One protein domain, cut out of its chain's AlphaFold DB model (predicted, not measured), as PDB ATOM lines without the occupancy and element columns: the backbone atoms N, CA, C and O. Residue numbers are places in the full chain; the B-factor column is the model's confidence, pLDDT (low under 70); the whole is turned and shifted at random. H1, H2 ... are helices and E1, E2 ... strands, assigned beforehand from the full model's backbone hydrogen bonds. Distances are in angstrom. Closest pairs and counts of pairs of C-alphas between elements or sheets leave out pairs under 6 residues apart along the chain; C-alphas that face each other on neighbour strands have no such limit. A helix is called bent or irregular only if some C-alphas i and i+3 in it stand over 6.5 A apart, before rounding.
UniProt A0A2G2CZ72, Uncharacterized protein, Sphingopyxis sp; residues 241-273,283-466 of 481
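Overview. This is residues 241 to 273 and 283 to 466 of the 481 residues of an uncharacterized protein of Sphingopyxis sp (UniProt A0A2G2CZ72). The long helix H6 forms the core of a helical body, with H3, H4 and H5 packed on it mostly at crossed angles and the strand hairpin of E1 and E2 on H4 through E1. At one end H1a packs on H3, and from there H1b and H2 reach away side by side as an arm, while residues 378 to 383 stick out elsewhere. The printed part has 217 residues, with six named helices and then three named strands; the class is mostly helix, and the sheet E1 - E2 is antiparallel. It is only just compact, close to loose, with a radius of gyration of the C-alphas of 20.2 A and spans of 71 by 48 by 35 A.

Arrangement. Start at H1, residues 247 to 270, assigned as one helix by its hydrogen bonds but bent, with C-alphas 259 and 262 8.2 A apart; its arms H1a, to 259, and H1b, from 262, are only just about perpendicular at 70.4 degrees. H2, residues 283 to 308, touches H1a with residues 302 to 308 alone, closest C-alphas Ala 250 and Ala 305, 4.5 A. It touches H1b with residues 291 to 295 alone, a shallow tilt of 25 degrees, opposite ways, closest C-alphas Ile 268 and Arg 291, 5.9 A. H3, residues 312 to 328, touches H1a about perpendicular at 87 degrees, closest C-alphas Ser 255 and Glu 319, 4.2 A. H4, residues 331 to 352, and H5, residues 363 to 376, form a helical hairpin at 12 degrees, closest C-alphas Tyr 341 and Val 365, 6.7 A. The hub H6, residues 386 to 413, touches H3 at Ala 393 and Ile 318, closest C-alphas 4.6 A; H4 at Ala 398 and Val 342, 5.1 A; and H5, its hairpin partner, at Pro 391 and Lys 370, 5.3 A. E1, residues 424 to 430, and E2, residues 439 to 445, form an antiparallel hairpin, with N 425 and O 444 within hydrogen-bond range at 2.8 A. The closest C-alphas of H4 and E1, Ala 343 and Phe 426, are 5.4 A apart. E3, residues 456 to 458, pairs with no named strand. Every O i to N i+4 pair is within hydrogen-bond range in H1a, H1b and H2, against 4 of 13 in H3, with 6 of 14 O i to N i+3 pairs, 16 of 18 in H4, 8 of 10 in H5 and 22 of 24 in H6.

Along the chain. Find C-alpha 247 at (-68.296, -20.119, 76.055), where H1a begins. H2 runs 37.7 A from C-alpha 283, H4 29.7 A and H6 39.7 A. E3 ends at C-alpha 458, (-61.265, -14.661, 58.223).

Size, cuts and confidence. The C-alphas of Glu 283 and Asn 448, 72.8 A apart, are the farthest. Residues 274 to 282 are not printed, and C-alphas 273 and 283 are 11.6 A apart across the cut. Of the links printed whole, none is long. The mean pLDDT of the printed part is 83.8; residues 272 to 273, 360 to 361, 377 to 383, 431 to 437 and 447 to 455 are under 70.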
ATOM      1  N   PHE A 241     -67.514 -11.130  73.307       87.06
ATOM      2  CA  PHE A 241     -67.138 -12.527  73.149       87.06
ATOM      3  C   PHE A 241     -67.981 -13.248  72.101       87.06
ATOM      4  O   PHE A 241     -69.153 -12.946  71.909       87.06
ATOM      5  N   ASN A 242     -67.414 -14.263  71.454       89.25
ATOM      6  CA  ASN A 242     -68.158 -15.162  70.574       89.25
ATOM      7  C   ASN A 242     -68.198 -16.582  71.159       89.25
ATOM      8  O   ASN A 242     -67.610 -16.853  72.203       89.25
ATOM      9  N   TYR A 243     -68.880 -17.516  70.491       90.44
ATOM     10  CA  TYR A 243     -69.047 -18.873  71.028       90.44
ATOM     11  C   TYR A 243     -67.731 -19.670  71.105       90.44
ATOM     12  O   TYR A 243     -67.674 -20.638  71.852       90.44
ATOM     13  N   LEU A 244     -66.676 -19.295  70.366       88.81
ATOM     14  CA  LEU A 244     -65.346 -19.902  70.518       88.81
ATOM     15  C   LEU A 244     -64.583 -19.279  71.684       88.81
ATOM     16  O   LEU A 244     -63.945 -20.005  72.441       88.81
ATOM     17  N   SER A 245     -64.629 -17.953  71.821       86.25
ATOM     18  CA  SER A 245     -63.801 -17.234  72.791       86.25
ATOM     19  C   SER A 245     -64.422 -17.051  74.169       86.25
ATOM     20  O   SER A 245     -63.673 -16.849  75.118       86.25
ATOM     21  N   GLY A 246     -65.750 -17.117  74.279       88.81
ATOM     22  CA  GLY A 246     -66.487 -16.778  75.496       88.81
ATOM     23  C   GLY A 246     -67.448 -17.831  76.005       88.81
ATOM     24  O   GLY A 246     -68.257 -17.504  76.863       88.81
ATOM     25  N   PHE A 247     -67.420 -19.073  75.506       92.56
ATOM     26  CA  PHE A 247     -68.296 -20.119  76.055       92.56
ATOM     27  C   PHE A 247     -68.035 -20.353  77.553       92.56
ATOM     28  O   PHE A 247     -68.964 -20.640  78.301       92.56
ATOM     29  N   TYR A 248     -66.778 -20.228  77.995       92.50
ATOM     30  CA  TYR A 248     -66.381 -20.440  79.386       92.50
ATOM     31  C   TYR A 248     -66.814 -19.262  80.262       92.50
ATOM     32  O   TYR A 248     -67.424 -19.454  81.307       92.50
ATOM     33  N   GLU A 249     -66.554 -18.038  79.806       91.56
ATOM     34  CA  GLU A 249     -66.988 -16.801  80.449       91.56
ATOM     35  C   GLU A 249     -68.515 -16.740  80.551       91.56
ATOM     36  O   GLU A 249     -69.044 -16.416  81.606       91.56
ATOM     37  N   ALA A 250     -69.231 -17.116  79.490       94.00
ATOM     38  CA  ALA A 250     -70.686 -17.181  79.499       94.00
ATOM     39  C   ALA A 250     -71.210 -18.228  80.490       94.00
ATOM     40  O   ALA A 250     -72.201 -17.968  81.169       94.00
ATOM     41  N   ALA A 251     -70.540 -19.381  80.599       95.00
ATOM     42  CA  ALA A 251     -70.883 -20.411  81.576       95.00
ATOM     43  C   ALA A 251     -70.708 -19.900  83.013       95.00
ATOM     44  O   ALA A 251     -71.615 -20.070  83.820       95.00
ATOM     45  N   LEU A 252     -69.601 -19.207  83.306       92.19
ATOM     46  CA  LEU A 252     -69.385 -18.561  84.605       92.19
ATOM     47  C   LEU A 252     -70.445 -17.495  84.900       92.19
ATOM     48  O   LEU A 252     -71.013 -17.492  85.985       92.19
ATOM     49  N   VAL A 253     -70.748 -16.620  83.935       91.88
ATOM     50  CA  VAL A 253     -71.772 -15.578  84.098       91.88
ATOM     51  C   VAL A 253     -73.132 -16.199  84.401       91.88
ATOM     52  O   VAL A 253     -73.806 -15.755  85.321       91.88
ATOM     53  N   ILE A 254     -73.550 -17.230  83.666       93.25
ATOM     54  CA  ILE A 254     -74.847 -17.876  83.906       93.25
ATOM     55  C   ILE A 254     -74.880 -18.601  85.250       93.25
ATOM     56  O   ILE A 254     -75.863 -18.459  85.967       93.25
ATOM     57  N   SER A 255     -73.805 -19.285  85.637       91.31
ATOM     58  CA  SER A 255     -73.662 -19.847  86.982       91.31
ATOM     59  C   SER A 255     -73.810 -18.793  88.084       91.31
ATOM     60  O   SER A 255     -74.633 -18.973  88.981       91.31
ATOM     61  N   ASP A 256     -73.081 -17.676  87.986       88.62
ATOM     62  CA  ASP A 256     -73.128 -16.576  88.960       88.62
ATOM     63  C   ASP A 256     -74.538 -15.954  89.038       88.62
ATOM     64  O   ASP A 256     -75.062 -15.678  90.124       88.62
ATOM     65  N   LEU A 257     -75.172 -15.727  87.879       89.81
ATOM     66  CA  LEU A 257     -76.521 -15.166  87.807       89.81
ATOM     67  C   LEU A 257     -77.549 -16.118  88.421       89.81
ATOM     68  O   LEU A 257     -78.405 -15.650  89.164       89.81
ATOM     69  N   SER A 258     -77.457 -17.422  88.155       88.25
ATOM     70  CA  SER A 258     -78.405 -18.414  88.668       88.25
ATOM     71  C   SER A 258     -78.251 -18.646  90.176       88.25
ATOM     72  O   SER A 258     -79.254 -18.810  90.868       88.25
ATOM     73  N   GLU A 259     -77.034 -18.567  90.726       87.25
ATOM     74  CA  GLU A 259     -76.807 -18.622  92.181       87.25
ATOM     75  C   GLU A 259     -77.381 -17.392  92.905       87.25
ATOM     76  O   GLU A 259     -77.934 -17.494  94.001       87.25
ATOM     77  N   SER A 260     -77.288 -16.216  92.275       86.62
ATOM     78  CA  SER A 260     -77.647 -14.937  92.893       86.62
ATOM     79  C   SER A 260     -78.975 -14.341  92.409       86.62
ATOM     80  O   SER A 260     -79.309 -13.230  92.823       86.62
ATOM     81  N   GLU A 261     -79.760 -15.035  91.574       86.50
ATOM     82  CA  GLU A 261     -80.904 -14.459  90.839       86.50
ATOM     83  C   GLU A 261     -81.902 -13.766  91.773       86.50
ATOM     84  O   GLU A 261     -82.214 -12.586  91.604       86.50
ATOM     85  N   SER A 262     -82.339 -14.457  92.827       86.56
ATOM     86  CA  SER A 262     -83.288 -13.898  93.799       86.56
ATOM     87  C   SER A 262     -82.739 -12.656  94.509       86.56
ATOM     88  O   SER A 262     -83.481 -11.705  94.753       86.56
ATOM     89  N   ASN A 263     -81.444 -12.639  94.830       85.75
ATOM     90  CA  ASN A 263     -80.806 -11.510  95.504       85.75
ATOM     91  C   ASN A 263     -80.630 -10.327  94.550       85.75
ATOM     92  O   ASN A 263     -80.907  -9.190  94.928       85.75
ATOM     93  N   ILE A 264     -80.223 -10.583  93.306       84.19
ATOM     94  CA  ILE A 264     -80.089  -9.567  92.260       84.19
ATOM     95  C   ILE A 264     -81.450  -8.926  91.974       84.19
ATOM     96  O   ILE A 264     -81.552  -7.702  91.986       84.19
ATOM     97  N   LEU A 265     -82.506  -9.724  91.791       86.38
ATOM     98  CA  LEU A 265     -83.848  -9.204  91.524       86.38
ATOM     99  C   LEU A 265     -84.373  -8.371  92.697       86.38
ATOM    100  O   LEU A 265     -84.769  -7.228  92.485       86.38
ATOM    101  N   LYS A 266     -84.264  -8.859  93.941       87.25
ATOM    102  CA  LYS A 266     -84.623  -8.072  95.136       87.25
ATOM    103  C   LYS A 266     -83.856  -6.752  95.216       87.25
ATOM    104  O   LYS A 266     -84.432  -5.723  95.561       87.25
ATOM    105  N   ARG A 267     -82.564  -6.754  94.873       82.19
ATOM    106  CA  ARG A 267     -81.737  -5.538  94.841       82.19
ATOM    107  C   ARG A 267     -82.239  -4.554  93.795       82.19
ATOM    108  O   ARG A 267     -82.418  -3.386  94.121       82.19
ATOM    109  N   ILE A 268     -82.533  -5.021  92.584       86.12
ATOM    110  CA  ILE A 268     -83.112  -4.196  91.517       86.12
ATOM    111  C   ILE A 268     -84.461  -3.611  91.961       86.12
ATOM    112  O   ILE A 268     -84.722  -2.430  91.745       86.12
ATOM    113  N   GLU A 269     -85.301  -4.400  92.631       86.88
ATOM    114  CA  GLU A 269     -86.585  -3.942  93.173       86.88
ATOM    115  C   GLU A 269     -86.433  -2.917  94.305       86.88
ATOM    116  O   GLU A 269     -87.243  -1.994  94.420       86.88
ATOM    117  N   SER A 270     -85.373  -3.038  95.108       83.25
ATOM    118  CA  SER A 270     -85.069  -2.114  96.202       83.25
ATOM    119  C   SER A 270     -84.578  -0.738  95.730       83.25
ATOM    120  O   SER A 270     -84.660   0.229  96.492       83.25
ATOM    121  N   VAL A 271     -84.125  -0.609  94.473       82.38
ATOM    122  CA  VAL A 271     -83.738   0.681  93.883       82.38
ATOM    123  C   VAL A 271     -84.957   1.606  93.850       82.38
ATOM    124  O   VAL A 271     -85.908   1.383  93.103       82.38
ATOM    125  N   GLY A 272     -84.931   2.641  94.694       68.88
ATOM    126  CA  GLY A 272     -86.036   3.594  94.868       68.88
ATOM    127  C   GLY A 272     -86.994   3.294  96.026       68.88
ATOM    128  O   GLY A 272     -87.872   4.108  96.289       68.88
ATOM    129  N   SER A 273     -86.805   2.188  96.756       69.06
ATOM    130  CA  SER A 273     -87.649   1.801  97.904       69.06
ATOM    131  C   SER A 273     -87.147   2.332  99.261       69.06
ATOM    132  O   SER A 273     -87.766   2.077 100.289       69.06
ATOM    133  N   GLU A 283     -86.743  12.904  91.743       80.00
ATOM    134  CA  GLU A 283     -85.923  11.839  92.332       80.00
ATOM    135  C   GLU A 283     -86.593  10.469  92.188       80.00
ATOM    136  O   GLU A 283     -85.932   9.482  91.860       80.00
ATOM    137  N   GLN A 284     -87.920  10.405  92.341       79.69
ATOM    138  CA  GLN A 284     -88.691   9.178  92.114       79.69
ATOM    139  C   GLN A 284     -88.609   8.721  90.653       79.69
ATOM    140  O   GLN A 284     -88.391   7.539  90.378       79.69
ATOM    141  N   LYS A 285     -88.728   9.658  89.704       86.44
ATOM    142  CA  LYS A 285     -88.570   9.369  88.274       86.44
ATOM    143  C   LYS A 285     -87.158   8.876  87.954       86.44
ATOM    144  O   LYS A 285     -87.013   7.875  87.258       86.44
ATOM    145  N   SER A 286     -86.132   9.518  88.516       85.38
ATOM    146  CA  SER A 286     -84.739   9.084  88.358       85.38
ATOM    147  C   SER A 286     -84.503   7.674  88.914       85.38
ATOM    148  O   SER A 286     -83.806   6.875  88.288       85.38
ATOM    149  N   ALA A 287     -85.093   7.334  90.064       82.75
ATOM    150  CA  ALA A 287     -84.973   6.003  90.657       82.75
ATOM    151  C   ALA A 287     -85.668   4.918  89.816       82.75
ATOM    152  O   ALA A 287     -85.099   3.844  89.610       82.75
ATOM    153  N   LEU A 288     -86.862   5.202  89.278       86.88
ATOM    154  CA  LEU A 288     -87.567   4.303  88.357       86.88
ATOM    155  C   LEU A 288     -86.783   4.083  87.059       86.88
ATOM    156  O   LEU A 288     -86.636   2.942  86.616       86.88
ATOM    157  N   ASP A 289     -86.231   5.152  86.480       88.12
ATOM    158  CA  ASP A 289     -85.391   5.065  85.285       88.12
ATOM    159  C   ASP A 289     -84.134   4.228  85.551       88.12
ATOM    160  O   ASP A 289     -83.749   3.401  84.718       88.12
ATOM    161  N   LEU A 290     -83.507   4.398  86.718       86.12
ATOM    162  CA  LEU A 290     -82.340   3.622  87.128       86.12
ATOM    163  C   LEU A 290     -82.685   2.138  87.324       86.12
ATOM    164  O   LEU A 290     -81.989   1.278  86.785       86.12
ATOM    165  N   ARG A 291     -83.792   1.823  88.009       87.50
ATOM    166  CA  ARG A 291     -84.296   0.447  88.151       87.50
ATOM    167  C   ARG A 291     -84.534  -0.201  86.787       87.50
ATOM    168  O   ARG A 291     -84.045  -1.299  86.537       87.50
ATOM    169  N   ALA A 292     -85.206   0.499  85.873       90.06
ATOM    170  CA  ALA A 292     -85.452   0.011  84.518       90.06
ATOM    171  C   ALA A 292     -84.158  -0.182  83.706       90.06
ATOM    172  O   ALA A 292     -84.113  -1.031  82.812       90.06
ATOM    173  N   ARG A 293     -83.103   0.601  83.971       89.38
ATOM    174  CA  ARG A 293     -81.772   0.388  83.377       89.38
ATOM    175  C   ARG A 293     -81.112  -0.875  83.928       89.38
ATOM    176  O   ARG A 293     -80.642  -1.675  83.126       89.38
ATOM    177  N   TYR A 294     -81.134  -1.092  85.246       87.44
ATOM    178  CA  TYR A 294     -80.586  -2.309  85.855       87.44
ATOM    179  C   TYR A 294     -81.311  -3.577  85.388       87.44
ATOM    180  O   TYR A 294     -80.641  -4.534  85.007       87.44
ATOM    181  N   SER A 295     -82.651  -3.580  85.335       89.62
ATOM    182  CA  SER A 295     -83.423  -4.720  84.806       89.62
ATOM    183  C   SER A 295     -83.024  -5.063  83.371       89.62
ATOM    184  O   SER A 295     -82.700  -6.211  83.081       89.62
ATOM    185  N   ARG A 296     -82.959  -4.061  82.482       92.06
ATOM    186  CA  ARG A 296     -82.549  -4.270  81.083       92.06
ATOM    187  C   ARG A 296     -81.108  -4.754  80.959       92.06
ATOM    188  O   ARG A 296     -80.823  -5.585  80.105       92.06
ATOM    189  N   ALA A 297     -80.201  -4.245  81.791       89.81
ATOM    190  CA  ALA A 297     -78.810  -4.683  81.788       89.81
ATOM    191  C   ALA A 297     -78.668  -6.139  82.255       89.81
ATOM    192  O   ALA A 297     -77.947  -6.903  81.619       89.81
ATOM    193  N   TYR A 298     -79.397  -6.539  83.304       90.25
ATOM    194  CA  TYR A 298     -79.462  -7.926  83.771       90.25
ATOM    195  C   TYR A 298     -80.003  -8.863  82.682       90.25
ATOM    196  O   TYR A 298     -79.356  -9.851  82.336       90.25
ATOM    197  N   GLU A 299     -81.150  -8.523  82.085       91.94
ATOM    198  CA  GLU A 299     -81.755  -9.305  81.000       91.94
ATOM    199  C   GLU A 299     -80.830  -9.401  79.782       91.94
ATOM    200  O   GLU A 299     -80.674 -10.480  79.208       91.94
ATOM    201  N   SER A 300     -80.171  -8.299  79.412       93.00
ATOM    202  CA  SER A 300     -79.215  -8.274  78.306       93.00
ATOM    203  C   SER A 300     -77.995  -9.142  78.592       93.00
ATOM    204  O   SER A 300     -77.571  -9.876  77.703       93.00
ATOM    205  N   LEU A 301     -77.424  -9.076  79.797       91.88
ATOM    206  CA  LEU A 301     -76.265  -9.883  80.177       91.88
ATOM    207  C   LEU A 301     -76.612 -11.375  80.146       91.88
ATOM    208  O   LEU A 301     -75.896 -12.162  79.527       91.88
ATOM    209  N   ARG A 302     -77.753 -11.749  80.739       93.12
ATOM    210  CA  ARG A 302     -78.262 -13.124  80.706       93.12
ATOM    211  C   ARG A 302     -78.498 -13.581  79.269       93.12
ATOM    212  O   ARG A 302     -78.018 -14.639  78.882       93.12
ATOM    213  N   SER A 303     -79.186 -12.779  78.455       94.56
ATOM    214  CA  SER A 303     -79.462 -13.097  77.049       94.56
ATOM    215  C   SER A 303     -78.179 -13.270  76.230       94.56
ATOM    216  O   SER A 303     -78.060 -14.236  75.477       94.56
ATOM    217  N   ASN A 304     -77.191 -12.392  76.422       94.31
ATOM    218  CA  ASN A 304     -75.892 -12.473  75.758       94.31
ATOM    219  C   ASN A 304     -75.128 -13.741  76.144       94.31
ATOM    220  O   ASN A 304     -74.590 -14.416  75.269       94.31
ATOM    221  N   ALA A 305     -75.106 -14.092  77.431       93.88
ATOM    222  CA  ALA A 305     -74.450 -15.309  77.889       93.88
ATOM    223  C   ALA A 305     -75.159 -16.564  77.353       93.88
ATOM    224  O   ALA A 305     -74.514 -17.428  76.760       93.88
ATOM    225  N   LEU A 306     -76.494 -16.624  77.434       95.00
ATOM    226  CA  LEU A 306     -77.296 -17.703  76.842       95.00
ATOM    227  C   LEU A 306     -77.063 -17.837  75.332       95.00
ATOM    228  O   LEU A 306     -77.011 -18.947  74.807       95.00
ATOM    229  N   ALA A 307     -76.858 -16.724  74.626       94.50
ATOM    230  CA  ALA A 307     -76.570 -16.744  73.199       94.50
ATOM    231  C   ALA A 307     -75.231 -17.413  72.861       94.50
ATOM    232  O   ALA A 307     -75.054 -17.813  71.711       94.50
ATOM    233  N   LEU A 308     -74.307 -17.577  73.814       93.75
ATOM    234  CA  LEU A 308     -73.034 -18.289  73.639       93.75
ATOM    235  C   LEU A 308     -73.075 -19.744  74.124       93.75
ATOM    236  O   LEU A 308     -72.187 -20.528  73.779       93.75
ATOM    237  N   LEU A 309     -74.105 -20.114  74.880       94.88
ATOM    238  CA  LEU A 309     -74.254 -21.418  75.515       94.88
ATOM    239  C   LEU A 309     -75.156 -22.376  74.709       94.88
ATOM    240  O   LEU A 309     -75.741 -21.976  73.693       94.88
ATOM    241  N   PRO A 310     -75.213 -23.662  75.108       91.19
ATOM    242  CA  PRO A 310     -76.152 -24.635  74.557       91.19
ATOM    243  C   PRO A 310     -77.619 -24.270  74.841       91.19
ATOM    244  O   PRO A 310     -77.915 -23.314  75.558       91.19
ATOM    245  N   SER A 311     -78.551 -25.047  74.283       87.00
ATOM    246  CA  SER A 311     -79.992 -24.848  74.485       87.00
ATOM    247  C   SER A 311     -80.394 -24.980  75.960       87.00
ATOM    248  O   SER A 311     -79.724 -25.645  76.750       87.00
ATOM    249  N   SER A 312     -81.521 -24.367  76.340       77.62
ATOM    250  CA  SER A 312     -81.950 -24.227  77.743       77.62
ATOM    251  C   SER A 312     -82.064 -25.540  78.521       77.62
ATOM    252  O   SER A 312     -81.890 -25.541  79.735       77.62
ATOM    253  N   THR A 313     -82.315 -26.665  77.851       79.19
ATOM    254  CA  THR A 313     -82.395 -27.993  78.482       79.19
ATOM    255  C   THR A 313     -81.037 -28.536  78.937       79.19
ATOM    256  O   THR A 313     -80.993 -29.431  79.774       79.19
ATOM    257  N   GLN A 314     -79.934 -27.999  78.413       83.31
ATOM    258  CA  GLN A 314     -78.562 -28.422  78.711       83.31
ATOM    259  C   GLN A 314     -77.810 -27.427  79.606       83.31
ATOM    260  O   GLN A 314     -76.627 -27.615  79.888       83.31
ATOM    261  N   ILE A 315     -78.480 -26.361  80.047       89.38
ATOM    262  CA  ILE A 315     -77.865 -25.292  80.840       89.38
ATOM    263  C   ILE A 315     -77.756 -25.664  82.318       89.38
ATOM    264  O   ILE A 315     -76.771 -25.306  82.953       89.38
ATOM    265  N   THR A 316     -78.695 -26.439  82.858       91.31
ATOM    266  CA  THR A 316     -78.708 -26.778  84.290       91.31
ATOM    267  C   THR A 316     -77.415 -27.455  84.785       91.31
ATOM    268  O   THR A 316     -76.907 -27.041  85.828       91.31
ATOM    269  N   PRO A 317     -76.809 -28.431  84.072       89.69
ATOM    270  CA  PRO A 317     -75.508 -28.976  84.475       89.69
ATOM    271  C   PRO A 317     -74.391 -27.923  84.468       89.69
ATOM    272  O   PRO A 317     -73.504 -27.957  85.320       89.69
ATOM    273  N   ILE A 318     -74.434 -26.968  83.528       91.44
ATOM    274  CA  ILE A 318     -73.464 -25.869  83.429       91.44
ATOM    275  C   ILE A 318     -73.592 -24.956  84.648       91.44
ATOM    276  O   ILE A 318     -72.596 -24.748  85.336       91.44
ATOM    277  N   GLU A 319     -74.811 -24.495  84.947       90.44
ATOM    278  CA  GLU A 319     -75.111 -23.636  86.099       90.44
ATOM    279  C   GLU A 319     -74.538 -24.219  87.390       90.44
ATOM    280  O   GLU A 319     -73.802 -23.534  88.095       90.44
ATOM    281  N   LYS A 320     -74.799 -25.504  87.656       89.12
ATOM    282  CA  LYS A 320     -74.325 -26.191  88.865       89.12
ATOM    283  C   LYS A 320     -72.810 -26.402  88.887       89.12
ATOM    284  O   LYS A 320     -72.181 -26.240  89.928       89.12
ATOM    285  N   ALA A 321     -72.214 -26.822  87.770       88.75
ATOM    286  CA  ALA A 321     -70.809 -27.228  87.751       88.75
ATOM    287  C   ALA A 321     -69.837 -26.039  87.785       88.75
ATOM    288  O   ALA A 321     -68.768 -26.134  88.392       88.75
ATOM    289  N   PHE A 322     -70.181 -24.925  87.132       90.88
ATOM    290  CA  PHE A 322     -69.242 -23.823  86.906       90.88
ATOM    291  C   PHE A 322     -69.103 -22.851  88.086       90.88
ATOM    292  O   PHE A 322     -68.055 -22.214  88.187       90.88
ATOM    293  N   ILE A 323     -70.057 -22.834  89.028       85.00
ATOM    294  CA  ILE A 323     -69.929 -22.118  90.317       85.00
ATOM    295  C   ILE A 323     -68.628 -22.537  91.020       85.00
ATOM    296  O   ILE A 323     -67.821 -21.709  91.438       85.00
ATOM    297  N   HIS A 324     -68.365 -23.845  91.063       83.31
ATOM    298  CA  HIS A 324     -67.216 -24.399  91.775       83.31
ATOM    299  C   HIS A 324     -65.898 -24.296  90.998       83.31
ATOM    300  O   HIS A 324     -64.832 -24.202  91.605       83.31
ATOM    301  N   LEU A 325     -65.927 -24.295  89.659       82.94
ATOM    302  CA  LEU A 325     -64.703 -24.255  88.846       82.94
ATOM    303  C   LEU A 325     -63.914 -22.951  89.004       82.94
ATOM    304  O   LEU A 325     -62.680 -22.975  88.938       82.94
ATOM    305  N   ARG A 326     -64.606 -21.834  89.249       79.75
ATOM    306  CA  ARG A 326     -63.994 -20.509  89.408       79.75
ATOM    307  C   ARG A 326     -62.977 -20.476  90.548       79.75
ATOM    308  O   ARG A 326     -61.882 -19.937  90.398       79.75
ATOM    309  N   GLU A 327     -63.302 -21.108  91.671       79.81
ATOM    310  CA  GLU A 327     -62.430 -21.166  92.851       79.81
ATOM    311  C   GLU A 327     -61.162 -21.995  92.601       79.81
ATOM    312  O   GLU A 327     -60.111 -21.784  93.214       79.81
ATOM    313  N   LEU A 328     -61.244 -22.941  91.664       81.19
ATOM    314  CA  LEU A 328     -60.165 -23.871  91.358       81.19
ATOM    315  C   LEU A 328     -59.136 -23.286  90.383       81.19
ATOM    316  O   LEU A 328     -58.042 -23.850  90.273       81.19
ATOM    317  N   GLN A 329     -59.448 -22.157  89.731       82.62
ATOM    318  CA  GLN A 329     -58.609 -21.491  88.723       82.62
ATOM    319  C   GLN A 329     -58.119 -22.487  87.657       82.62
ATOM    320  O   GLN A 329     -56.920 -22.608  87.379       82.62
ATOM    321  N   LEU A 330     -59.057 -23.263  87.112       85.38
ATOM    322  CA  LEU A 330     -58.806 -24.270  86.079       85.38
ATOM    323  C   LEU A 330     -59.140 -23.754  84.671       85.38
ATOM    324  O   LEU A 330     -59.216 -24.539  83.731       85.38
ATOM    325  N   ASP A 331     -59.316 -22.445  84.508       87.81
ATOM    326  CA  ASP A 331     -59.894 -21.830  83.309       87.81
ATOM    327  C   ASP A 331     -59.174 -22.241  82.019       87.81
ATOM    328  O   ASP A 331     -59.797 -22.734  81.078       87.81
ATOM    329  N   ALA A 332     -57.848 -22.095  81.985       88.38
ATOM    330  CA  ALA A 332     -57.052 -22.401  80.799       88.38
ATOM    331  C   ALA A 332     -57.087 -23.899  80.448       88.38
ATOM    332  O   ALA A 332     -57.292 -24.263  79.288       88.38
ATOM    333  N   VAL A 333     -56.967 -24.776  81.452       88.56
ATOM    334  CA  VAL A 333     -56.963 -26.230  81.242       88.56
ATOM    335  C   VAL A 333     -58.345 -26.752  80.847       88.56
ATOM    336  O   VAL A 333     -58.438 -27.579  79.939       88.56
ATOM    337  N   ILE A 334     -59.429 -26.227  81.428       90.50
ATOM    338  CA  ILE A 334     -60.800 -26.583  81.035       90.50
ATOM    339  C   ILE A 334     -61.079 -26.119  79.606       90.50
ATOM    340  O   ILE A 334     -61.573 -26.917  78.810       90.50
ATOM    341  N   LYS A 335     -60.701 -24.888  79.236       91.50
ATOM    342  CA  LYS A 335     -60.822 -24.406  77.851       91.50
ATOM    343  C   LYS A 335     -60.066 -25.302  76.872       91.50
ATOM    344  O   LYS A 335     -60.640 -25.736  75.875       91.50
ATOM    345  N   ALA A 336     -58.811 -25.639  77.176       91.25
ATOM    346  CA  ALA A 336     -58.005 -26.530  76.344       91.25
ATOM    347  C   ALA A 336     -58.650 -27.919  76.193       91.25
ATOM    348  O   ALA A 336     -58.687 -28.467  75.092       91.25
ATOM    349  N   HIS A 337     -59.217 -28.470  77.269       92.06
ATOM    350  CA  HIS A 337     -59.974 -29.715  77.201       92.06
ATOM    351  C   HIS A 337     -61.244 -29.577  76.354       92.06
ATOM    352  O   HIS A 337     -61.460 -30.405  75.475       92.06
ATOM    353  N   VAL A 338     -62.056 -28.533  76.531       93.62
ATOM    354  CA  VAL A 338     -63.243 -28.316  75.687       93.62
ATOM    355  C   VAL A 338     -62.844 -28.257  74.213       93.62
ATOM    356  O   VAL A 338     -63.403 -29.002  73.415       93.62
ATOM    357  N   PHE A 339     -61.813 -27.492  73.846       92.94
ATOM    358  CA  PHE A 339     -61.324 -27.448  72.462       92.94
ATOM    359  C   PHE A 339     -60.806 -28.795  71.954       92.94
ATOM    360  O   PHE A 339     -61.040 -29.136  70.793       92.94
ATOM    361  N   SER A 340     -60.158 -29.589  72.813       92.38
ATOM    362  CA  SER A 340     -59.743 -30.956  72.476       92.38
ATOM    363  C   SER A 340     -60.939 -31.836  72.091       92.38
ATOM    364  O   SER A 340     -60.884 -32.578  71.109       92.38
ATOM    365  N   TYR A 341     -62.057 -31.697  72.810       94.00
ATOM    366  CA  TYR A 341     -63.283 -32.447  72.555       94.00
ATOM    367  C   TYR A 341     -64.046 -31.908  71.347       94.00
ATOM    368  O   TYR A 341     -64.578 -32.697  70.575       94.00
ATOM    369  N   VAL A 342     -64.048 -30.592  71.124       94.31
ATOM    370  CA  VAL A 342     -64.598 -29.988  69.901       94.31
ATOM    371  C   VAL A 342     -63.878 -30.543  68.672       94.31
ATOM    372  O   VAL A 342     -64.530 -31.006  67.740       94.31
ATOM    373  N   ALA A 343     -62.541 -30.557  68.684       92.81
ATOM    374  CA  ALA A 343     -61.749 -31.144  67.606       92.81
ATOM    375  C   ALA A 343     -62.087 -32.629  67.407       92.81
ATOM    376  O   ALA A 343     -62.279 -33.066  66.275       92.81
ATOM    377  N   ALA A 344     -62.233 -33.393  68.494       91.50
ATOM    378  CA  ALA A 344     -62.640 -34.794  68.427       91.50
ATOM    379  C   ALA A 344     -64.008 -34.989  67.756       91.50
ATOM    380  O   ALA A 344     -64.139 -35.786  66.831       91.50
ATOM    381  N   ILE A 345     -65.008 -34.214  68.176       93.38
ATOM    382  CA  ILE A 345     -66.366 -34.269  67.629       93.38
ATOM    383  C   ILE A 345     -66.363 -33.926  66.135       93.38
ATOM    384  O   ILE A 345     -67.008 -34.616  65.347       93.38
ATOM    385  N   LEU A 346     -65.628 -32.889  65.729       93.56
ATOM    386  CA  LEU A 346     -65.541 -32.495  64.323       93.56
ATOM    387  C   LEU A 346     -64.836 -33.560  63.477       93.56
ATOM    388  O   LEU A 346     -65.349 -33.916  62.421       93.56
ATOM    389  N   ASN A 347     -63.714 -34.106  63.955       90.88
ATOM    390  CA  ASN A 347     -62.941 -35.125  63.241       90.88
ATOM    391  C   ASN A 347     -63.717 -36.444  63.071       90.88
ATOM    392  O   ASN A 347     -63.722 -37.021  61.986       90.88
ATOM    393  N   ASP A 348     -64.393 -36.912  64.123       89.81
ATOM    394  CA  ASP A 348     -64.978 -38.259  64.141       89.81
ATOM    395  C   ASP A 348     -66.461 -38.279  63.734       89.81
ATOM    396  O   ASP A 348     -66.999 -39.323  63.346       89.81
ATOM    397  N   HIS A 349     -67.152 -37.137  63.830       91.94
ATOM    398  CA  HIS A 349     -68.610 -37.074  63.717       91.94
ATOM    399  C   HIS A 349     -69.132 -35.991  62.767       91.94
ATOM    400  O   HIS A 349     -70.345 -35.778  62.730       91.94
ATOM    401  N   TRP A 350     -68.283 -35.363  61.938       92.88
ATOM    402  CA  TRP A 350     -68.683 -34.294  61.004       92.88
ATOM    403  C   TRP A 350     -70.014 -34.559  60.288       92.88
ATOM    404  O   TRP A 350     -70.922 -33.733  60.333       92.88
ATOM    405  N   LYS A 351     -70.169 -35.729  59.652       91.44
ATOM    406  CA  LYS A 351     -71.332 -36.054  58.799       91.44
ATOM    407  C   LYS A 351     -72.653 -36.175  59.563       91.44
ATOM    408  O   LYS A 351     -73.705 -35.933  58.987       91.44
ATOM    409  N   VAL A 352     -72.595 -36.531  60.842       90.75
ATOM    410  CA  VAL A 352     -73.769 -36.794  61.695       90.75
ATOM    411  C   VAL A 352     -73.989 -35.708  62.753       90.75
ATOM    412  O   VAL A 352     -74.986 -35.742  63.469       90.75
ATOM    413  N   LEU A 353     -73.070 -34.744  62.852       91.50
ATOM    414  CA  LEU A 353     -73.143 -33.618  63.775       91.50
ATOM    415  C   LEU A 353     -74.228 -32.626  63.333       91.50
ATOM    416  O   LEU A 353     -73.986 -31.791  62.465       91.50
ATOM    417  N   ASN A 354     -75.411 -32.715  63.924       87.88
ATOM    418  CA  ASN A 354     -76.510 -31.764  63.731       87.88
ATOM    419  C   ASN A 354     -76.778 -31.020  65.048       87.88
ATOM    420  O   ASN A 354     -76.054 -31.243  66.013       87.88
ATOM    421  N   GLU A 355     -77.785 -30.142  65.090       80.12
ATOM    422  CA  GLU A 355     -78.103 -29.335  66.284       80.12
ATOM    423  C   GLU A 355     -78.340 -30.189  67.536       80.12
ATOM    424  O   GLU A 355     -77.799 -29.875  68.593       80.12
ATOM    425  N   ASP A 356     -79.014 -31.331  67.373       78.25
ATOM    426  CA  ASP A 356     -79.207 -32.338  68.416       78.25
ATOM    427  C   ASP A 356     -78.557 -33.663  67.993       78.25
ATOM    428  O   ASP A 356     -79.224 -34.553  67.445       78.25
ATOM    429  N   PRO A 357     -77.235 -33.826  68.176       74.12
ATOM    430  CA  PRO A 357     -76.580 -35.049  67.762       74.12
ATOM    431  C   PRO A 357     -77.032 -36.210  68.663       74.12
ATOM    432  O   PRO A 357     -77.080 -36.070  69.889       74.12
ATOM    433  N   PRO A 358     -77.331 -37.389  68.093       71.31
ATOM    434  CA  PRO A 358     -77.793 -38.524  68.876       71.31
ATOM    435  C   PRO A 358     -76.731 -38.951  69.895       71.31
ATOM    436  O   PRO A 358     -75.561 -39.158  69.560       71.31
ATOM    437  N   SER A 359     -77.161 -39.157  71.142       70.44
ATOM    438  CA  SER A 359     -76.291 -39.503  72.278       70.44
ATOM    439  C   SER A 359     -75.450 -40.764  72.056       70.44
ATOM    440  O   SER A 359     -74.419 -40.941  72.696       70.44
ATOM    441  N   THR A 360     -75.864 -41.647  71.145       67.69
ATOM    442  CA  THR A 360     -75.156 -42.877  70.771       67.69
ATOM    443  C   THR A 360     -73.884 -42.632  69.971       67.69
ATOM    444  O   THR A 360     -72.939 -43.405  70.119       67.69
ATOM    445  N   VAL A 361     -73.840 -41.571  69.166       64.00
ATOM    446  CA  VAL A 361     -72.721 -41.285  68.261       64.00
ATOM    447  C   VAL A 361     -71.509 -40.773  69.035       64.00
ATOM    448  O   VAL A 361     -70.391 -41.184  68.753       64.00
ATOM    449  N   ILE A 362     -71.731 -39.961  70.070       74.06
ATOM    450  CA  ILE A 362     -70.663 -39.211  70.751       74.06
ATOM    451  C   ILE A 362     -70.281 -39.848  72.114       74.06
ATOM    452  O   ILE A 362     -69.494 -39.304  72.891       74.06
ATOM    453  N   LYS A 363     -70.770 -41.069  72.405       82.62
ATOM    454  CA  LYS A 363     -70.423 -41.827  73.631       82.62
ATOM    455  C   LYS A 363     -68.912 -41.919  73.911       82.62
ATOM    456  O   LYS A 363     -68.546 -41.790  75.080       82.62
ATOM    457  N   PRO A 364     -68.022 -42.132  72.917       85.19
ATOM    458  CA  PRO A 364     -66.582 -42.220  73.179       85.19
ATOM    459  C   PRO A 364     -65.976 -40.910  73.702       85.19
ATOM    460  O   PRO A 364     -65.161 -40.933  74.629       85.19
ATOM    461  N   VAL A 365     -66.405 -39.763  73.164       85.44
ATOM    462  CA  VAL A 365     -65.942 -38.447  73.631       85.44
ATOM    463  C   VAL A 365     -66.456 -38.194  75.045       85.44
ATOM    464  O   VAL A 365     -65.673 -37.821  75.914       85.44
ATOM    465  N   PHE A 366     -67.727 -38.501  75.323       87.44
ATOM    466  CA  PHE A 366     -68.274 -38.386  76.678       87.44
ATOM    467  C   PHE A 366     -67.531 -39.273  77.690       87.44
ATOM    468  O   PHE A 366     -67.201 -38.825  78.786       87.44
ATOM    469  N   ALA A 367     -67.190 -40.511  77.319       87.62
ATOM    470  CA  ALA A 367     -66.383 -41.391  78.164       87.62
ATOM    471  C   ALA A 367     -64.989 -40.804  78.448       87.62
ATOM    472  O   ALA A 367     -64.490 -40.914  79.568       87.62
ATOM    473  N   THR A 368     -64.386 -40.135  77.460       86.44
ATOM    474  CA  THR A 368     -63.098 -39.441  77.607       86.44
ATOM    475  C   THR A 368     -63.215 -38.245  78.552       86.44
ATOM    476  O   THR A 368     -62.417 -38.123  79.481       86.44
ATOM    477  N   ILE A 369     -64.258 -37.422  78.390       88.00
ATOM    478  CA  ILE A 369     -64.576 -36.304  79.290       88.00
ATOM    479  C   ILE A 369     -64.749 -36.811  80.722       88.00
ATOM    480  O   ILE A 369     -64.122 -36.291  81.645       88.00
ATOM    481  N   LYS A 370     -65.549 -37.865  80.910       88.56
ATOM    482  CA  LYS A 370     -65.786 -38.474  82.221       88.56
ATOM    483  C   LYS A 370     -64.483 -38.972  82.844       88.56
ATOM    484  O   LYS A 370     -64.217 -38.682  84.005       88.56
ATOM    485  N   ALA A 371     -63.632 -39.651  82.075       86.06
ATOM    486  CA  ALA A 371     -62.330 -40.115  82.549       86.06
ATOM    487  C   ALA A 371     -61.367 -38.968  82.910       86.06
ATOM    488  O   ALA A 371     -60.540 -39.133  83.808       86.06
ATOM    489  N   ALA A 372     -61.450 -37.819  82.232       84.25
ATOM    490  CA  ALA A 372     -60.697 -36.619  82.590       84.25
ATOM    491  C   ALA A 372     -61.238 -35.979  83.879       84.25
ATOM    492  O   ALA A 372     -60.458 -35.684  84.781       84.25
ATOM    493  N   CYS A 373     -62.560 -35.852  84.015       85.00
ATOM    494  CA  CYS A 373     -63.200 -35.291  85.208       85.00
ATOM    495  C   CYS A 373     -63.005 -36.176  86.445       85.00
ATOM    496  O   CYS A 373     -62.749 -35.664  87.526       85.00
ATOM    497  N   CYS A 374     -63.017 -37.505  86.304       82.81
ATOM    498  CA  CYS A 374     -62.701 -38.417  87.409       82.81
ATOM    499  C   CYS A 374     -61.282 -38.216  87.967       82.81
ATOM    500  O   CYS A 374     -61.017 -38.592  89.103       82.81
ATOM    501  N   GLN A 375     -60.355 -37.615  87.213       75.94
ATOM    502  CA  GLN A 375     -59.018 -37.298  87.732       75.94
ATOM    503  C   GLN A 375     -59.008 -36.070  88.647       75.94
ATOM    504  O   GLN A 375     -58.087 -35.938  89.448       75.94
ATOM    505  N   LEU A 376     -60.040 -35.222  88.574       75.62
ATOM    506  CA  LEU A 376     -60.265 -34.141  89.534       75.62
ATOM    507  C   LEU A 376     -60.727 -34.672  90.903       75.62
ATOM    508  O   LEU A 376     -60.610 -33.957  91.888       75.62
ATOM    509  N   GLN A 377     -61.235 -35.909  90.976       65.81
ATOM    510  CA  GLN A 377     -61.926 -36.470  92.148       65.81
ATOM    511  C   GLN A 377     -61.000 -37.086  93.220       65.81
ATOM    512  O   GLN A 377     -61.426 -37.984  93.949       65.81
ATOM    513  N   ALA A 378     -59.729 -36.692  93.335       53.00
ATOM    514  CA  ALA A 378     -58.827 -37.435  94.211       53.00
ATOM    515  C   ALA A 378     -59.086 -37.169  95.720       53.00
ATOM    516  O   ALA A 378     -59.060 -36.058  96.229       53.00
ATOM    517  N   HIS A 379     -59.434 -38.262  96.409       49.66
ATOM    518  CA  HIS A 379     -59.162 -38.592  97.811       49.66
ATOM    519  C   HIS A 379     -59.451 -37.566  98.930       49.66
ATOM    520  O   HIS A 379     -58.560 -37.171  99.678       49.66
ATOM    521  N   LYS A 380     -60.740 -37.364  99.231       44.91
ATOM    522  CA  LYS A 380     -61.410 -37.773 100.497       44.91
ATOM    523  C   LYS A 380     -62.598 -36.849 100.802       44.91
ATOM    524  O   LYS A 380     -62.457 -35.640 100.921       44.91
ATOM    525  N   SER A 381     -63.740 -37.473 101.088       46.88
ATOM    526  CA  SER A 381     -64.849 -36.981 101.930       46.88
ATOM    527  C   SER A 381     -65.891 -35.996 101.392       46.88
ATOM    528  O   SER A 381     -66.878 -35.788 102.090       46.88
ATOM    529  N   ARG A 382     -65.786 -35.470 100.171       52.84
ATOM    530  CA  ARG A 382     -66.872 -34.661  99.593       52.84
ATOM    531  C   ARG A 382     -67.559 -35.405  98.451       52.84
ATOM    532  O   ARG A 382     -66.954 -35.645  97.409       52.84
ATOM    533  N   SER A 383     -68.819 -35.802  98.657       57.09
ATOM    534  CA  SER A 383     -69.730 -36.145  97.559       57.09
ATOM    535  C   SER A 383     -70.113 -34.844  96.866       57.09
ATOM    536  O   SER A 383     -71.204 -34.313  97.044       57.09
ATOM    537  N   ASP A 384     -69.155 -34.275  96.156       71.62
ATOM    538  CA  ASP A 384     -69.356 -33.041  95.430       71.62
ATOM    539  C   ASP A 384     -70.247 -33.365  94.229       71.62
ATOM    540  O   ASP A 384     -69.778 -33.844  93.195       71.62
ATOM    541  N   GLU A 385     -71.557 -33.181  94.407       80.88
ATOM    542  CA  GLU A 385     -72.597 -33.440  93.402       80.88
ATOM    543  C   GLU A 385     -72.254 -32.764  92.065       80.88
ATOM    544  O   GLU A 385     -72.461 -33.340  90.999       80.88
ATOM    545  N   TRP A 386     -71.593 -31.604  92.109       82.25
ATOM    546  CA  TRP A 386     -71.142 -30.875  90.926       82.25
ATOM    547  C   TRP A 386     -70.137 -31.647  90.052       82.25
ATOM    548  O   TRP A 386     -70.124 -31.470  88.836       82.25
ATOM    549  N   LEU A 387     -69.325 -32.552  90.617       82.56
ATOM    550  CA  LEU A 387     -68.404 -33.391  89.836       82.56
ATOM    551  C   LEU A 387     -69.139 -34.469  89.029       82.56
ATOM    552  O   LEU A 387     -68.556 -35.033  88.101       82.56
ATOM    553  N   GLN A 388     -70.391 -34.777  89.382       85.44
ATOM    554  CA  GLN A 388     -71.251 -35.663  88.595       85.44
ATOM    555  C   GLN A 388     -71.833 -34.930  87.379       85.44
ATOM    556  O   GLN A 388     -71.946 -35.531  86.316       85.44
ATOM    557  N   GLU A 389     -72.104 -33.632  87.531       89.12
ATOM    558  CA  GLU A 389     -72.665 -32.738  86.505       89.12
ATOM    559  C   GLU A 389     -71.581 -32.189  85.552       89.12
ATOM    560  O   GLU A 389     -71.834 -31.917  84.379       89.12
ATOM    561  N   LEU A 390     -70.333 -32.058  86.024       90.25
ATOM    562  CA  LEU A 390     -69.226 -31.475  85.257       90.25
ATOM    563  C   LEU A 390     -68.977 -32.151  83.891       90.25
ATOM    564  O   LEU A 390     -68.799 -31.427  82.906       90.25
ATOM    565  N   PRO A 391     -68.958 -33.496  83.768       92.12
ATOM    566  CA  PRO A 391     -68.815 -34.137  82.466       92.12
ATOM    567  C   PRO A 391     -69.921 -33.748  81.483       92.12
ATOM    568  O   PRO A 391     -69.645 -33.570  80.299       92.12
ATOM    569  N   GLU A 392     -71.155 -33.610  81.968       91.50
ATOM    570  CA  GLU A 392     -72.322 -33.242  81.162       91.50
ATOM    571  C   GLU A 392     -72.243 -31.780  80.727       91.50
ATOM    572  O   GLU A 392     -72.435 -31.487  79.548       91.50
ATOM    573  N   ALA A 393     -71.830 -30.884  81.627       92.75
ATOM    574  CA  ALA A 393     -71.569 -29.481  81.314       92.75
ATOM    575  C   ALA A 393     -70.473 -29.314  80.245       92.75
ATOM    576  O   ALA A 393     -70.684 -28.654  79.227       92.75
ATOM    577  N   ILE A 394     -69.307 -29.950  80.433       93.69
ATOM    578  CA  ILE A 394     -68.190 -29.899  79.470       93.69
ATOM    579  C   ILE A 394     -68.616 -30.473  78.116       93.69
ATOM    580  O   ILE A 394     -68.258 -29.928  77.070       93.69
ATOM    581  N   TYR A 395     -69.383 -31.562  78.129       92.81
ATOM    582  CA  TYR A 395     -69.907 -32.175  76.918       92.81
ATOM    583  C   TYR A 395     -70.872 -31.249  76.174       92.81
ATOM    584  O   TYR A 395     -70.697 -31.042  74.974       92.81
ATOM    585  N   ALA A 396     -71.842 -30.655  76.873       92.44
ATOM    586  CA  ALA A 396     -72.801 -29.727  76.283       92.44
ATOM    587  C   ALA A 396     -72.091 -28.524  75.642       92.44
ATOM    588  O   ALA A 396     -72.373 -28.172  74.496       92.44
ATOM    589  N   LEU A 397     -71.098 -27.951  76.334       94.81
ATOM    590  CA  LEU A 397     -70.260 -26.875  75.799       94.81
ATOM    591  C   LEU A 397     -69.510 -27.309  74.533       94.81
ATOM    592  O   LEU A 397     -69.573 -26.615  73.518       94.81
ATOM    593  N   ALA A 398     -68.839 -28.465  74.561       94.44
ATOM    594  CA  ALA A 398     -68.086 -28.966  73.413       94.44
ATOM    595  C   ALA A 398     -68.985 -29.232  72.194       94.44
ATOM    596  O   ALA A 398     -68.631 -28.865  71.074       94.44
ATOM    597  N   VAL A 399     -70.168 -29.823  72.396       93.38
ATOM    598  CA  VAL A 399     -71.136 -30.068  71.318       93.38
ATOM    599  C   VAL A 399     -71.650 -28.754  70.736       93.38
ATOM    600  O   VAL A 399     -71.594 -28.580  69.521       93.38
ATOM    601  N   ASN A 400     -72.083 -27.806  71.572       94.25
ATOM    602  CA  ASN A 400     -72.573 -26.504  71.110       94.25
ATOM    603  C   ASN A 400     -71.520 -25.762  70.275       94.25
ATOM    604  O   ASN A 400     -71.821 -25.262  69.189       94.25
ATOM    605  N   VAL A 401     -70.268 -25.743  70.739       94.38
ATOM    606  CA  VAL A 401     -69.169 -25.123  69.992       94.38
ATOM    607  C   VAL A 401     -68.926 -25.846  68.663       94.38
ATOM    608  O   VAL A 401     -68.803 -25.187  67.630       94.38
ATOM    609  N   ALA A 402     -68.902 -27.182  68.653       94.62
ATOM    610  CA  ALA A 402     -68.686 -27.970  67.440       94.62
ATOM    611  C   ALA A 402     -69.798 -27.763  66.397       94.62
ATOM    612  O   ALA A 402     -69.502 -27.542  65.222       94.62
ATOM    613  N   VAL A 403     -71.069 -27.787  66.812       94.25
ATOM    614  CA  VAL A 403     -72.232 -27.571  65.932       94.25
ATOM    615  C   VAL A 403     -72.170 -26.191  65.285       94.25
ATOM    616  O   VAL A 403     -72.255 -26.073  64.061       94.25
ATOM    617  N   ARG A 404     -71.962 -25.141  66.088       94.25
ATOM    618  CA  ARG A 404     -71.876 -23.764  65.584       94.25
ATOM    619  C   ARG A 404     -70.679 -23.572  64.659       94.25
ATOM    620  O   ARG A 404     -70.783 -22.864  63.655       94.25
ATOM    621  N   LEU A 405     -69.549 -24.215  64.955       93.62
ATOM    622  CA  LEU A 405     -68.381 -24.162  64.082       93.62
ATOM    623  C   LEU A 405     -68.658 -24.856  62.749       93.62
ATOM    624  O   LEU A 405     -68.395 -24.269  61.702       93.62
ATOM    625  N   LYS A 406     -69.274 -26.044  62.769       94.44
ATOM    626  CA  LYS A 406     -69.704 -26.751  61.556       94.44
ATOM    627  C   LYS A 406     -70.635 -25.893  60.700       94.44
ATOM    628  O   LYS A 406     -70.401 -25.785  59.503       94.44
ATOM    629  N   GLN A 407     -71.644 -25.245  61.283       93.88
ATOM    630  CA  GLN A 407     -72.558 -24.362  60.540       93.88
ATOM    631  C   GLN A 407     -71.809 -23.228  59.818       93.88
ATOM    632  O   GLN A 407     -72.055 -22.964  58.641       93.88
ATOM    633  N   ASN A 408     -70.849 -22.594  60.497       91.44
ATOM    634  CA  ASN A 408     -70.030 -21.536  59.905       91.44
ATOM    635  C   ASN A 408     -69.092 -22.054  58.805       91.44
ATOM    636  O   ASN A 408     -68.915 -21.399  57.781       91.44
ATOM    637  N   LEU A 409     -68.508 -23.235  58.999       91.12
ATOM    638  CA  LEU A 409     -67.640 -23.877  58.015       91.12
ATOM    639  C   LEU A 409     -68.412 -24.343  56.772       91.12
ATOM    640  O   LEU A 409     -67.936 -24.134  55.663       91.12
ATOM    641  N   LEU A 410     -69.630 -24.868  56.930       91.94
ATOM    642  CA  LEU A 410     -70.511 -25.200  55.805       91.94
ATOM    643  C   LEU A 410     -70.853 -23.962  54.965       91.94
ATOM    644  O   LEU A 410     -70.967 -24.052  53.746       91.94
ATOM    645  N   ALA A 411     -70.970 -22.787  55.590       90.44
ATOM    646  CA  ALA A 411     -71.149 -21.535  54.859       90.44
ATOM    647  C   ALA A 411     -69.895 -21.124  54.061       90.44
ATOM    648  O   ALA A 411     -70.025 -20.438  53.047       90.44
ATOM    649  N   ILE A 412     -68.693 -21.526  54.495       87.06
ATOM    650  CA  ILE A 412     -67.446 -21.344  53.736       87.06
ATOM    651  C   ILE A 412     -67.387 -22.340  52.575       87.06
ATOM    652  O   ILE A 412     -67.159 -21.922  51.444       87.06
ATOM    653  N   GLU A 413     -67.662 -23.620  52.832       88.12
ATOM    654  CA  GLU A 413     -67.725 -24.692  51.824       88.12
ATOM    655  C   GLU A 413     -68.729 -24.364  50.710       88.12
ATOM    656  O   GLU A 413     -68.400 -24.437  49.530       88.12
ATOM    657  N   ALA A 414     -69.910 -23.843  51.053       89.69
ATOM    658  CA  ALA A 414     -70.893 -23.395  50.065       89.69
ATOM    659  C   ALA A 414     -70.409 -22.224  49.181       89.69
ATOM    660  O   ALA A 414     -70.923 -22.033  48.079       89.69
ATOM    661  N   ARG A 415     -69.445 -21.420  49.649       86.81
ATOM    662  CA  ARG A 415     -68.856 -20.297  48.891       86.81
ATOM    663  C   ARG A 415     -67.616 -20.704  48.096       86.81
ATOM    664  O   ARG A 415     -67.212 -19.963  47.203       86.81
ATOM    665  N   GLN A 416     -66.986 -21.822  48.447       81.69
ATOM    666  CA  GLN A 416     -65.692 -22.256  47.929       81.69
ATOM    667  C   GLN A 416     -65.757 -23.753  47.606       81.69
ATOM    668  O   GLN A 416     -65.605 -24.587  48.492       81.69
ATOM    669  N   ALA A 417     -65.953 -24.085  46.326       70.31
ATOM    670  CA  ALA A 417     -66.191 -25.456  45.857       70.31
ATOM    671  C   ALA A 417     -65.015 -26.438  46.064       70.31
ATOM    672  O   ALA A 417     -65.172 -27.631  45.823       70.31
ATOM    673  N   ASP A 418     -63.853 -25.952  46.511       77.81
ATOM    674  CA  ASP A 418     -62.617 -26.736  46.627       77.81
ATOM    675  C   ASP A 418     -62.440 -27.424  47.994       77.81
ATOM    676  O   ASP A 418     -61.447 -28.125  48.204       77.81
ATOM    677  N   PHE A 419     -63.364 -27.230  48.942       79.38
ATOM    678  CA  PHE A 419     -63.236 -27.759  50.302       79.38
ATOM    679  C   PHE A 419     -64.325 -28.780  50.618       79.38
ATOM    680  O   PHE A 419     -65.501 -28.465  50.541       79.38
ATOM    681  N   ASP A 420     -63.924 -29.974  51.056       87.06
ATOM    682  CA  ASP A 420     -64.804 -30.940  51.724       87.06
ATOM    683  C   ASP A 420     -64.325 -31.097  53.166       87.06
ATOM    684  O   ASP A 420     -63.415 -31.882  53.469       87.06
ATOM    685  N   PHE A 421     -64.934 -30.328  54.071       89.50
ATOM    686  CA  PHE A 421     -64.580 -30.333  55.489       89.50
ATOM    687  C   PHE A 421     -64.809 -31.693  56.160       89.50
ATOM    688  O   PHE A 421     -64.211 -31.952  57.203       89.50
ATOM    689  N   SER A 422     -65.577 -32.607  55.554       89.75
ATOM    690  CA  SER A 422     -65.761 -33.959  56.090       89.75
ATOM    691  C   SER A 422     -64.497 -34.823  56.038       89.75
ATOM    692  O   SER A 422     -64.426 -35.826  56.748       89.75
ATOM    693  N   ASN A 423     -63.496 -34.418  55.249       87.12
ATOM    694  CA  ASN A 423     -62.172 -35.043  55.185       87.12
ATOM    695  C   ASN A 423     -61.079 -34.198  55.870       87.12
ATOM    696  O   ASN A 423     -59.889 -34.504  55.746       87.12
ATOM    697  N   GLY A 424     -61.468 -33.113  56.544       87.88
ATOM    698  CA  GLY A 424     -60.556 -32.220  57.247       87.88
ATOM    699  C   GLY A 424     -60.123 -32.777  58.602       87.88
ATOM    700  O   GLY A 424     -60.882 -33.450  59.291       87.88
ATOM    701  N   ILE A 425     -58.891 -32.459  58.997       88.44
ATOM    702  CA  ILE A 425     -58.395 -32.626  60.362       88.44
ATOM    703  C   ILE A 425     -58.461 -31.274  61.064       88.44
ATOM    704  O   ILE A 425     -57.739 -30.349  60.692       88.44
ATOM    705  N   PHE A 426     -59.299 -31.172  62.087       90.81
ATOM    706  CA  PHE A 426     -59.551 -29.945  62.831       90.81
ATOM    707  C   PHE A 426     -58.632 -29.822  64.045       90.81
ATOM    708  O   PHE A 426     -58.537 -30.737  64.864       90.81
ATOM    709  N   LEU A 427     -58.016 -28.651  64.192       89.50
ATOM    710  CA  LEU A 427     -57.248 -28.231  65.357       89.50
ATOM    711  C   LEU A 427     -57.673 -26.826  65.762       89.50
ATOM    712  O   LEU A 427     -57.607 -25.898  64.963       89.50
ATOM    713  N   ILE A 428     -58.081 -26.655  67.016       88.69
ATOM    714  CA  ILE A 428     -58.450 -25.346  67.559       88.69
ATOM    715  C   ILE A 428     -57.367 -24.939  68.542       88.69
ATOM    716  O   ILE A 428     -57.163 -25.609  69.554       88.69
ATOM    717  N   VAL A 429     -56.659 -23.856  68.230       83.62
ATOM    718  CA  VAL A 429     -55.556 -23.351  69.047       83.62
ATOM    719  C   VAL A 429     -55.731 -21.857  69.320       83.62
ATOM    720  O   VAL A 429     -56.209 -21.124  68.452       83.62
ATOM    721  N   PRO A 430     -55.364 -21.371  70.514       76.50
ATOM    722  CA  PRO A 430     -55.329 -19.935  70.772       76.50
ATOM    723  C   PRO A 430     -54.268 -19.257  69.889       76.50
ATOM    724  O   PRO A 430     -53.244 -19.863  69.561       76.50
ATOM    725  N   TYR A 431     -54.523 -18.014  69.471       66.25
ATOM    726  CA  TYR A 431     -53.706 -17.306  68.476       66.25
ATOM    727  C   TYR A 431     -52.385 -16.771  69.059       66.25
ATOM    728  O   TYR A 431     -51.385 -16.709  68.343       66.25
ATOM    729  N   ASP A 432     -52.339 -16.447  70.354       64.75
ATOM    730  CA  ASP A 432     -51.127 -15.962  71.022       64.75
ATOM    731  C   ASP A 432     -50.470 -17.002  71.955       64.75
ATOM    732  O   ASP A 432     -51.124 -17.878  72.527       64.75
ATOM    733  N   LYS A 433     -49.149 -16.872  72.147       53.72
ATOM    734  CA  LYS A 433     -48.326 -17.681  73.061       53.72
ATOM    735  C   LYS A 433     -48.814 -17.616  74.507       53.72
ATOM    736  O   LYS A 433     -48.636 -18.608  75.219       53.72
ATOM    737  N   ASP A 434     -49.438 -16.503  74.884       55.66
ATOM    738  CA  ASP A 434     -50.003 -16.271  76.213       55.66
ATOM    739  C   ASP A 434     -51.505 -16.612  76.283       55.66
ATOM    740  O   ASP A 434     -52.146 -16.393  77.307       55.66
ATOM    741  N   GLY A 435     -52.093 -17.143  75.200       53.00
ATOM    742  CA  GLY A 435     -53.524 -17.453  75.128       53.00
ATOM    743  C   GLY A 435     -54.424 -16.215  75.115       53.00
ATOM    744  O   GLY A 435     -55.628 -16.330  75.333       53.00
ATOM    745  N   THR A 436     -53.837 -15.031  74.912       53.09
ATOM    746  CA  THR A 436     -54.530 -13.754  75.080       53.09
ATOM    747  C   THR A 436     -55.149 -13.211  73.804       53.09
ATOM    748  O   THR A 436     -56.244 -12.674  73.878       53.09
ATOM    749  N   GLY A 437     -54.491 -13.379  72.659       57.59
ATOM    750  CA  GLY A 437     -55.052 -13.047  71.358       57.59
ATOM    751  C   GLY A 437     -55.816 -14.235  70.797       57.59
ATOM    752  O   GLY A 437     -55.241 -15.319  70.775       57.59
ATOM    753  N   GLY A 438     -57.060 -13.995  70.359       70.06
ATOM    754  CA  GLY A 438     -57.877 -14.717  69.365       70.06
ATOM    755  C   GLY A 438     -57.859 -16.253  69.334       70.06
ATOM    756  O   GLY A 438     -57.157 -16.939  70.068       70.06
ATOM    757  N   PHE A 439     -58.623 -16.829  68.409       75.31
ATOM    758  CA  PHE A 439     -58.552 -18.266  68.133       75.31
ATOM    759  C   PHE A 439     -58.226 -18.517  66.672       75.31
ATOM    760  O   PHE A 439     -58.703 -17.830  65.765       75.31
ATOM    761  N   LYS A 440     -57.400 -19.533  66.456       82.44
ATOM    762  CA  LYS A 440     -57.066 -20.069  65.150       82.44
ATOM    763  C   LYS A 440     -57.654 -21.469  65.061       82.44
ATOM    764  O   LYS A 440     -57.260 -22.361  65.811       82.44
ATOM    765  N   LEU A 441     -58.578 -21.667  64.134       85.75
ATOM    766  CA  LEU A 441     -58.944 -23.002  63.692       85.75
ATOM    767  C   LEU A 441     -58.048 -23.352  62.500       85.75
ATOM    768  O   LEU A 441     -58.105 -22.709  61.455       85.75
ATOM    769  N   GLU A 442     -57.210 -24.364  62.661       85.06
ATOM    770  CA  GLU A 442     -56.467 -24.984  61.572       85.06
ATOM    771  C   GLU A 442     -57.241 -26.210  61.086       85.06
ATOM    772  O   GLU A 442     -57.555 -27.108  61.866       85.06
ATOM    773  N   VAL A 443     -57.541 -26.254  59.792       84.81
ATOM    774  CA  VAL A 443     -58.126 -27.428  59.142       84.81
ATOM    775  C   VAL A 443     -57.123 -27.972  58.148       84.81
ATOM    776  O   VAL A 443     -56.765 -27.281  57.203       84.81
ATOM    777  N   CYS A 444     -56.666 -29.200  58.345       81.88
ATOM    778  CA  CYS A 444     -55.632 -29.811  57.520       81.88
ATOM    779  C   CYS A 444     -56.228 -30.918  56.652       81.88
ATOM    780  O   CYS A 444     -56.902 -31.806  57.166       81.88
ATOM    781  N   PHE A 445     -55.924 -30.919  55.358       79.06
ATOM    782  CA  PHE A 445     -56.333 -31.970  54.431       79.06
ATOM    783  C   PHE A 445     -55.127 -32.842  54.076       79.06
ATOM    784  O   PHE A 445     -54.016 -32.353  53.849       79.06
ATOM    785  N   ARG A 446     -55.329 -34.163  54.040       72.06
ATOM    786  CA  ARG A 446     -54.304 -35.092  53.543       72.06
ATOM    787  C   ARG A 446     -54.183 -34.935  52.020       72.06
ATOM    788  O   ARG A 446     -55.186 -34.727  51.345       72.06
ATOM    789  N   ALA A 447     -52.970 -35.070  51.479       62.72
ATOM    790  CA  ALA A 447     -52.647 -34.777  50.071       62.72
ATOM    791  C   ALA A 447     -53.544 -35.496  49.039       62.72
ATOM    792  O   ALA A 447     -53.767 -34.995  47.941       62.72
ATOM    793  N   ASN A 448     -54.114 -36.645  49.402       61.19
ATOM    794  CA  ASN A 448     -54.980 -37.437  48.525       61.19
ATOM    795  C   ASN A 448     -56.365 -36.803  48.280       61.19
ATOM    796  O   ASN A 448     -57.145 -37.354  47.512       61.19
ATOM    797  N   VAL A 449     -56.687 -35.683  48.938       60.16
ATOM    798  CA  VAL A 449     -58.006 -35.025  48.873       60.16
ATOM    799  C   VAL A 449     -58.065 -33.950  47.769       60.16
ATOM    800  O   VAL A 449     -59.091 -33.314  47.580       60.16
ATOM    801  N   GLY A 450     -56.993 -33.751  46.989       57.59
ATOM    802  CA  GLY A 450     -57.023 -32.891  45.793       57.59
ATOM    803  C   GLY A 450     -57.067 -31.380  46.060       57.59
ATOM    804  O   GLY A 450     -57.098 -30.598  45.112       57.59
ATOM    805  N   VAL A 451     -57.015 -30.950  47.323       63.56
ATOM    806  CA  VAL A 451     -56.907 -29.532  47.693       63.56
ATOM    807  C   VAL A 451     -55.481 -29.064  47.382       63.56
ATOM    808  O   VAL A 451     -54.525 -29.607  47.931       63.56
ATOM    809  N   THR A 452     -55.319 -28.089  46.482       55.03
ATOM    810  CA  THR A 452     -54.000 -27.656  45.960       55.03
ATOM    811  C   THR A 452     -53.573 -26.258  46.412       55.03
ATOM    812  O   THR A 452     -52.390 -25.926  46.330       55.03
ATOM    813  N   HIS A 453     -54.495 -25.445  46.937       58.31
ATOM    814  CA  HIS A 453     -54.225 -24.075  47.369       58.31
ATOM    815  C   HIS A 453     -54.941 -23.716  48.668       58.31
ATOM    816  O   HIS A 453     -56.033 -24.201  48.953       58.31
ATOM    817  N   LEU A 454     -54.315 -22.834  49.454       62.69
ATOM    818  CA  LEU A 454     -54.861 -22.340  50.717       62.69
ATOM    819  C   LEU A 454     -54.670 -20.851  50.831       62.69
ATOM    820  O   LEU A 454     -53.550 -20.345  50.748       62.69
ATOM    821  N   GLY A 455     -55.773 -20.179  51.118       66.50
ATOM    822  CA  GLY A 455     -55.751 -18.864  51.723       66.50
ATOM    823  C   GLY A 455     -55.889 -18.965  53.238       66.50
ATOM    824  O   GLY A 455     -56.282 -19.990  53.792       66.50
ATOM    825  N   GLN A 456     -55.599 -17.861  53.912       75.44
ATOM    826  CA  GLN A 456     -56.191 -17.605  55.217       75.44
ATOM    827  C   GLN A 456     -57.612 -17.093  54.982       75.44
ATOM    828  O   GLN A 456     -57.807 -16.195  54.162       75.44
ATOM    829  N   THR A 457     -58.585 -17.638  55.706       78.94
ATOM    830  CA  THR A 457     -59.970 -17.162  55.664       78.94
ATOM    831  C   THR A 457     -60.310 -16.550  57.014       78.94
ATOM    832  O   THR A 457     -60.155 -17.179  58.060       78.94
ATOM    833  N   LEU A 458     -60.769 -15.303  57.011       78.69
ATOM    834  CA  LEU A 458     -61.265 -14.661  58.223       78.69
ATOM    835  C   LEU A 458     -62.719 -15.081  58.443       78.69
ATOM    836  O   LEU A 458     -63.564 -14.861  57.573       78.69
ATOM    837  N   LEU A 459     -63.014 -15.670  59.600       81.19
ATOM    838  CA  LEU A 459     -64.377 -15.978  60.007       81.19
ATOM    839  C   LEU A 459     -64.841 -14.919  61.000       81.19
ATOM    840  O   LEU A 459     -64.426 -14.887  62.158       81.19
ATOM    841  N   MET A 460     -65.730 -14.048  60.530       82.31
ATOM    842  CA  MET A 460     -66.370 -13.059  61.383       82.31
ATOM    843  C   MET A 460     -67.440 -13.748  62.222       82.31
ATOM    844  O   MET A 460     -68.475 -14.170  61.707       82.31
ATOM    845  N   LEU A 461     -67.169 -13.870  63.515       86.25
ATOM    846  CA  LEU A 461     -68.111 -14.406  64.484       86.25
ATOM    847  C   LEU A 461     -68.861 -13.265  65.159       86.25
ATOM    848  O   LEU A 461     -68.288 -12.219  65.454       86.25
ATOM    849  N   ARG A 462     -70.149 -13.480  65.425       87.81
ATOM    850  CA  ARG A 462     -70.956 -12.517  66.172       87.81
ATOM    851  C   ARG A 462     -70.445 -12.415  67.614       87.81
ATOM    852  O   ARG A 462     -70.350 -13.437  68.295       87.81
ATOM    853  N   GLY A 463     -70.130 -11.193  68.038       87.75
ATOM    854  CA  GLY A 463     -69.717 -10.855  69.398       87.75
ATOM    855  C   GLY A 463     -70.900 -10.505  70.307       87.75
ATOM    856  O   GLY A 463     -71.932 -10.016  69.842       87.75
ATOM    857  N   TYR A 464     -70.733 -10.757  71.602       89.75
ATOM    858  CA  TYR A 464     -71.696 -10.533  72.677       89.75
ATOM    859  C   TYR A 464     -70.966  -9.997  73.910       89.75
ATOM    860  O   TYR A 464     -69.985 -10.587  74.357       89.75
ATOM    861  N   ALA A 465     -71.436  -8.891  74.483       90.06
ATOM    862  CA  ALA A 465     -70.850  -8.349  75.706       90.06
ATOM    863  C   ALA A 465     -71.228  -9.220  76.915       90.06
ATOM    864  O   ALA A 465     -72.414  -9.477  77.141       90.06
ATOM    865  N   LEU A 466     -70.224  -9.648  77.687       88.06
ATOM    866  CA  LEU A 466     -70.392 -10.433  78.921       88.06
ATOM    867  C   LEU A 466     -70.092  -9.622  80.190       88.06
ATOM    868  O   LEU A 466     -69.912 -10.184  81.267       88.06
TER     869      LEU A 466